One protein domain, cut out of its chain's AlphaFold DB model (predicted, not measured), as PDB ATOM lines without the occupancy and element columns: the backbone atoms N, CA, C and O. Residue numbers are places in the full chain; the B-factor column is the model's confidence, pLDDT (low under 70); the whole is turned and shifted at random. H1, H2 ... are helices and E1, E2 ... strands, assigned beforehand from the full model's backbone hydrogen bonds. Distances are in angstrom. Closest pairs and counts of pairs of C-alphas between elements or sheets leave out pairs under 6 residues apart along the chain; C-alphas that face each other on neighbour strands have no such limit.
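What this domain is: This is residues 28 to 69 of the 548 residues of the protein "Peptidase_M43 domain-containing protein" of Phycisphaerales bacterium (UniProt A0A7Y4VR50). What does the model look like? After a tail, residues 28 to 35, comes a small three-stranded sheet, E1 to E3, with a short helix, H1, on one face and a second, H2, beyond H1 and not on the sheet. What is it made of? The printed part has 42 residues, under half in named elements, in the order E1, E2, E3, H1, H2; the class is mixed, and the antiparallel sheet E1 - E2 - E3 is a meander, each strand the antiparallel neighbour of the one before. How large is it? It is compact, with a radius of gyration of the C-alphas of 10.2 A, and elongated, spanning 30 by 19 by 15 A.

How they stand to each other: How do the strands pair? E1, residues 36 to 38, and E2, residues 44 to 46, form a hairpin at 164 degrees, with N 45 and O 37 2.9 A apart. E2 and E3, residues 49 to 51, form another at 153 degrees, with N 51 and O 44 2.8 A apart. Where are the helices? H1, residues 54 to 58, is on the sheet at a height of 8.5 A, only just over none of its strands, as 2 of its C-alphas fall on E2 and 2 on E3; C-alphas 51 and 57 are the closest of E3 and H1, at 5.8 A. H2, residues 61 to 65, is close to H1 but not clearly touching, the closest C-alphas, Phe 57 and Phe 63, being 6.5 A apart. In H1 and H2 every O i to N i+4 pair is within hydrogen-bond range.

Where its parts are: Where do the strands begin? E1 starts at C-alpha 36, (-13.285, -43.421, -31.614), and is 7.2 A long; E2 measures 6.6 A and E3 6.8 A. Where do the helices end? H1 is 6.0 A long and H2 6.1 A, ending at C-alpha 65, (-26.872, -45.223, -28.524).

The domain as a whole: What are the extremes? The two C-alphas farthest apart are those of Ser 29 and Asp 41, at 30.1 A. Is anything cut or uncertain? The printed part has no cut, its four links between elements are tight, and pLDDT is under 70 at residues 28 to 33.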
ATOM      1  N   GLN A  28     -21.690 -45.046 -17.980       38.25
ATOM      2  CA  GLN A  28     -20.504 -45.810 -18.329       38.25
ATOM      3  C   GLN A  28     -19.308 -45.028 -17.791       38.25
ATOM      4  O   GLN A  28     -19.185 -43.826 -18.047       38.25
ATOM      5  N   SER A  29     -18.455 -45.715 -17.030       39.50
ATOM      6  CA  SER A  29     -17.138 -45.205 -16.652       39.50
ATOM      7  C   SER A  29     -16.439 -44.631 -17.897       39.50
ATOM      8  O   SER A  29     -16.565 -45.234 -18.968       39.50
ATOM      9  N   PRO A  30     -15.696 -43.513 -17.789       45.31
ATOM     10  CA  PRO A  30     -14.952 -42.934 -18.910       45.31
ATOM     11  C   PRO A  30     -14.087 -43.959 -19.668       45.31
ATOM     12  O   PRO A  30     -13.920 -43.842 -20.878       45.31
ATOM     13  N   ASP A  31     -13.596 -44.988 -18.964       44.91
ATOM     14  CA  ASP A  31     -12.737 -46.053 -19.502       44.91
ATOM     15  C   ASP A  31     -13.471 -47.140 -20.314       44.91
ATOM     16  O   ASP A  31     -12.816 -47.928 -20.996       44.91
ATOM     17  N   ASP A  32     -14.807 -47.208 -20.263       53.91
ATOM     18  CA  ASP A  32     -15.595 -48.267 -20.927       53.91
ATOM     19  C   ASP A  32     -16.261 -47.786 -22.230       53.91
ATOM     20  O   ASP A  32     -16.922 -48.557 -22.933       53.91
ATOM     21  N   ARG A  33     -16.080 -46.504 -22.588       66.25
ATOM     22  CA  ARG A  33     -16.589 -45.966 -23.853       66.25
ATOM     23  C   ARG A  33     -15.742 -46.471 -25.024       66.25
ATOM     24  O   ARG A  33     -14.509 -46.456 -24.967       66.25
ATOM     25  N   PRO A  34     -16.371 -46.910 -26.124       76.50
ATOM     26  CA  PRO A  34     -15.640 -47.421 -27.270       76.50
ATOM     27  C   PRO A  34     -14.789 -46.315 -27.896       76.50
ATOM     28  O   PRO A  34     -15.302 -45.292 -28.342       76.50
ATOM     29  N   ARG A  35     -13.473 -46.545 -27.961       87.25
ATOM     30  CA  ARG A  35     -12.514 -45.605 -28.550       87.25
ATOM     31  C   ARG A  35     -12.909 -45.256 -29.988       87.25
ATOM     32  O   ARG A  35     -13.029 -46.161 -30.819       87.25
ATOM     33  N   VAL A  36     -13.040 -43.960 -30.270       94.81
ATOM     34  CA  VAL A  36     -13.285 -43.421 -31.614       94.81
ATOM     35  C   VAL A  36     -12.075 -42.626 -32.081       94.81
ATOM     36  O   VAL A  36     -11.549 -41.795 -31.342       94.81
ATOM     37  N   TYR A  37     -11.606 -42.893 -33.294       95.44
ATOM     38  CA  TYR A  37     -10.472 -42.182 -33.882       95.44
ATOM     39  C   TYR A  37     -10.549 -42.173 -35.407       95.44
ATOM     40  O   TYR A  37     -11.164 -43.044 -36.021       95.44
ATOM     41  N   GLU A  38      -9.885 -41.195 -36.008       96.50
ATOM     42  CA  GLU A  38      -9.691 -41.091 -37.448       96.50
ATOM     43  C   GLU A  38      -8.297 -41.606 -37.823       96.50
ATOM     44  O   GLU A  38      -7.283 -41.234 -37.217       96.50
ATOM     45  N   THR A  39      -8.250 -42.485 -38.815       93.81
ATOM     46  CA  THR A  39      -7.019 -43.001 -39.416       93.81
ATOM     47  C   THR A  39      -6.425 -42.002 -40.412       93.81
ATOM     48  O   THR A  39      -7.058 -41.028 -40.811       93.81
ATOM     49  N   GLU A  40      -5.184 -42.233 -40.850       88.25
ATOM     50  CA  GLU A  40      -4.499 -41.335 -41.797       88.25
ATOM     51  C   GLU A  40      -5.186 -41.238 -43.171       88.25
ATOM     52  O   GLU A  40      -5.009 -40.246 -43.876       88.25
ATOM     53  N   ASP A  41      -5.970 -42.248 -43.558       90.88
ATOM     54  CA  ASP A  41      -6.754 -42.258 -44.799       90.88
ATOM     55  C   ASP A  41      -8.146 -41.610 -44.655       90.88
ATOM     56  O   ASP A  41      -8.894 -41.560 -45.632       90.88
ATOM     57  N   GLY A  42      -8.476 -41.079 -43.470       92.62
ATOM     58  CA  GLY A  42      -9.739 -40.396 -43.176       92.62
ATOM     59  C   GLY A  42     -10.881 -41.316 -42.729       92.62
ATOM     60  O   GLY A  42     -11.991 -40.835 -42.499       92.62
ATOM     61  N   THR A  43     -10.636 -42.623 -42.591       96.56
ATOM     62  CA  THR A  43     -11.634 -43.570 -42.070       96.56
ATOM     63  C   THR A  43     -11.859 -43.339 -40.576       96.56
ATOM     64  O   THR A  43     -10.914 -43.190 -39.800       96.56
ATOM     65  N   ILE A  44     -13.119 -43.329 -40.143       97.44
ATOM     66  CA  ILE A  44     -13.473 -43.219 -38.724       97.44
ATOM     67  C   ILE A  44     -13.709 -44.616 -38.175       97.44
ATOM     68  O   ILE A  44     -14.559 -45.345 -38.683       97.44
ATOM     69  N   VAL A  45     -12.984 -44.987 -37.124       96.69
ATOM     70  CA  VAL A  45     -13.122 -46.286 -36.461       96.69
ATOM     71  C   VAL A  45     -13.776 -46.082 -35.103       96.69
ATOM     72  O   VAL A  45     -13.251 -45.330 -34.287       96.69
ATOM     73  N   ALA A  46     -14.892 -46.769 -34.840       94.81
ATOM     74  CA  ALA A  46     -15.597 -46.712 -33.559       94.81
ATOM     75  C   ALA A  46     -16.075 -48.106 -33.136       94.81
ATOM     76  O   ALA A  46     -16.872 -48.738 -33.828       94.81
ATOM     77  N   GLY A  47     -15.569 -48.626 -32.013       87.12
ATOM     78  CA  GLY A  47     -16.000 -49.933 -31.488       87.12
ATOM     79  C   GLY A  47     -15.818 -51.112 -32.462       87.12
ATOM     80  O   GLY A  47     -16.570 -52.082 -32.402       87.12
ATOM     81  N   GLY A  48     -14.849 -51.025 -33.382       88.19
ATOM     82  CA  GLY A  48     -14.608 -52.023 -34.434       88.19
ATOM     83  C   GLY A  48     -15.480 -51.876 -35.689       88.19
ATOM     84  O   GLY A  48     -15.377 -52.709 -36.587       88.19
ATOM     85  N   LEU A  49     -16.323 -50.842 -35.757       94.19
ATOM     86  CA  LEU A  49     -17.015 -50.408 -36.970       94.19
ATOM     87  C   LEU A  49     -16.192 -49.336 -37.686       94.19
ATOM     88  O   LEU A  49     -15.476 -48.572 -37.039       94.19
ATOM     89  N   GLU A  50     -16.333 -49.269 -39.005       96.75
ATOM     90  CA  GLU A  50     -15.694 -48.268 -39.860       96.75
ATOM     91  C   GLU A  50     -16.765 -47.396 -40.522       96.75
ATOM     92  O   GLU A  50     -17.786 -47.906 -40.986       96.75
ATOM     93  N   PHE A  51     -16.515 -46.091 -40.576       97.06
ATOM     94  CA  PHE A  51     -17.351 -45.099 -41.246       97.06
ATOM     95  C   PHE A  51     -16.483 -44.277 -42.198       97.06
ATOM     96  O   PHE A  51     -15.333 -43.958 -41.887       97.06
ATOM     97  N   ALA A  52     -17.031 -43.884 -43.344       95.56
ATOM     98  CA  ALA A  52     -16.289 -43.165 -44.375       95.56
ATOM     99  C   ALA A  52     -16.039 -41.686 -44.031       95.56
ATOM    100  O   ALA A  52     -15.264 -41.020 -44.711       95.56
ATOM    101  N   SER A  53     -16.742 -41.138 -43.036       93.88
ATOM    102  CA  SER A  53     -16.569 -39.752 -42.587       93.88
ATOM    103  C   SER A  53     -17.186 -39.513 -41.211       93.88
ATOM    104  O   SER A  53     -18.092 -40.233 -40.783       93.88
ATOM    105  N   TRP A  54     -16.786 -38.417 -40.565       94.69
ATOM    106  CA  TRP A  54     -17.413 -37.935 -39.331       94.69
ATOM    107  C   TRP A  54     -18.914 -37.657 -39.471       94.69
ATOM    108  O   TRP A  54     -19.668 -37.905 -38.535       94.69
ATOM    109  N   GLY A  55     -19.369 -37.206 -40.645       92.50
ATOM    110  CA  GLY A  55     -20.792 -36.982 -40.901       92.50
ATOM    111  C   GLY A  55     -21.600 -38.280 -40.999       92.50
ATOM    112  O   GLY A  55     -22.769 -38.312 -40.617       92.50
ATOM    113  N   GLU A  56     -21.005 -39.365 -41.502       94.19
ATOM    114  CA  GLU A  56     -21.631 -40.692 -41.469       94.19
ATOM    115  C   GLU A  56     -21.683 -41.235 -40.040       94.19
ATOM    116  O   GLU A  56     -22.746 -41.653 -39.583       94.19
ATOM    117  N   PHE A  57     -20.561 -41.153 -39.320       95.06
ATOM    118  CA  PHE A  57     -20.482 -41.543 -37.918       95.06
ATOM    119  C   PHE A  57     -21.517 -40.792 -37.063       95.06
ATOM    120  O   PHE A  57     -22.287 -41.430 -36.351       95.06
ATOM    121  N   GLY A  58     -21.636 -39.470 -37.206       91.88
ATOM    122  CA  GLY A  58     -22.585 -38.639 -36.457       91.88
ATOM    123  C   GLY A  58     -24.068 -38.938 -36.694       91.88
ATOM    124  O   GLY A  58     -24.900 -38.686 -35.829       91.88
ATOM    125  N   ARG A  59     -24.413 -39.513 -37.853       90.62
ATOM    126  CA  ARG A  59     -25.781 -39.962 -38.179       90.62
ATOM    127  C   ARG A  59     -26.016 -41.442 -37.878       90.62
ATOM    128  O   ARG A  59     -27.111 -41.951 -38.118       90.62
ATOM    129  N   SER A  60     -24.993 -42.150 -37.410       91.75
ATOM    130  CA  SER A  60     -25.082 -43.579 -37.144       91.75
ATOM    131  C   SER A  60     -25.882 -43.868 -35.874       91.75
ATOM    132  O   SER A  60     -25.922 -43.079 -34.929       91.75
ATOM    133  N   GLU A  61     -26.479 -45.058 -35.811       90.25
ATOM    134  CA  GLU A  61     -27.089 -45.540 -34.572       90.25
ATOM    135  C   GLU A  61     -26.050 -45.652 -33.449       90.25
ATOM    136  O   GLU A  61     -26.372 -45.348 -32.306       90.25
ATOM    137  N   PHE A  62     -24.800 -45.998 -33.787       91.94
ATOM    138  CA  PHE A  62     -23.690 -46.076 -32.840       91.94
ATOM    139  C   PHE A  62     -23.492 -44.758 -32.083       91.94
ATOM    140  O   PHE A  62     -23.399 -44.777 -30.859       91.94
ATOM    141  N   PHE A  63     -23.469 -43.624 -32.790       91.75
ATOM    142  CA  PHE A  63     -23.327 -42.302 -32.177       91.75
ATOM    143  C   PHE A  63     -24.440 -42.034 -31.158       91.75
ATOM    144  O   PHE A  63     -24.175 -41.663 -30.015       91.75
ATOM    145  N   ARG A  64     -25.690 -42.300 -31.552       87.00
ATOM    146  CA  ARG A  64     -26.868 -42.046 -30.714       87.00
ATOM    147  C   ARG A  64     -26.914 -42.948 -29.477       87.00
ATOM    148  O   ARG A  64     -27.144 -42.457 -28.381       87.00
ATOM    149  N   VAL A  65     -26.715 -44.260 -29.635       86.31
ATOM    150  CA  VAL A  65     -26.872 -45.223 -28.524       86.31
ATOM    151  C   VAL A  65     -25.720 -45.189 -27.523       86.31
ATOM    152  O   VAL A  65     -25.922 -45.580 -26.379       86.31
ATOM    153  N   ASN A  66     -24.539 -44.712 -27.930       88.06
ATOM    154  CA  ASN A  66     -23.396 -44.524 -27.030       88.06
ATOM    155  C   ASN A  66     -23.322 -43.097 -26.454       88.06
ATOM    156  O   ASN A  66     -22.335 -42.759 -25.809       88.06
ATOM    157  N   GLY A  67     -24.343 -42.257 -26.679       88.00
ATOM    158  CA  GLY A  67     -24.419 -40.924 -26.077       88.00
ATOM    159  C   GLY A  67     -23.331 -39.958 -26.550       88.00
ATOM    160  O   GLY A  67     -22.944 -39.073 -25.798       88.00
ATOM    161  N   MET A  68     -22.854 -40.088 -27.791       92.00
ATOM    162  CA  MET A  68     -21.701 -39.335 -28.313       92.00
ATOM    163  C   MET A  68     -21.997 -37.843 -28.591       92.00
ATOM    164  O   MET A  68     -21.217 -37.148 -29.239       92.00
ATOM    165  N   ARG A  69     -23.142 -37.316 -28.140       94.12
ATOM    166  CA  ARG A  69     -23.493 -35.899 -28.315       94.12
ATOM    167  C   ARG A  69     -22.671 -34.994 -27.399       94.12
ATOM    168  O   ARG A  69     -22.208 -33.958 -27.866       94.12
TER     169      ARG A  69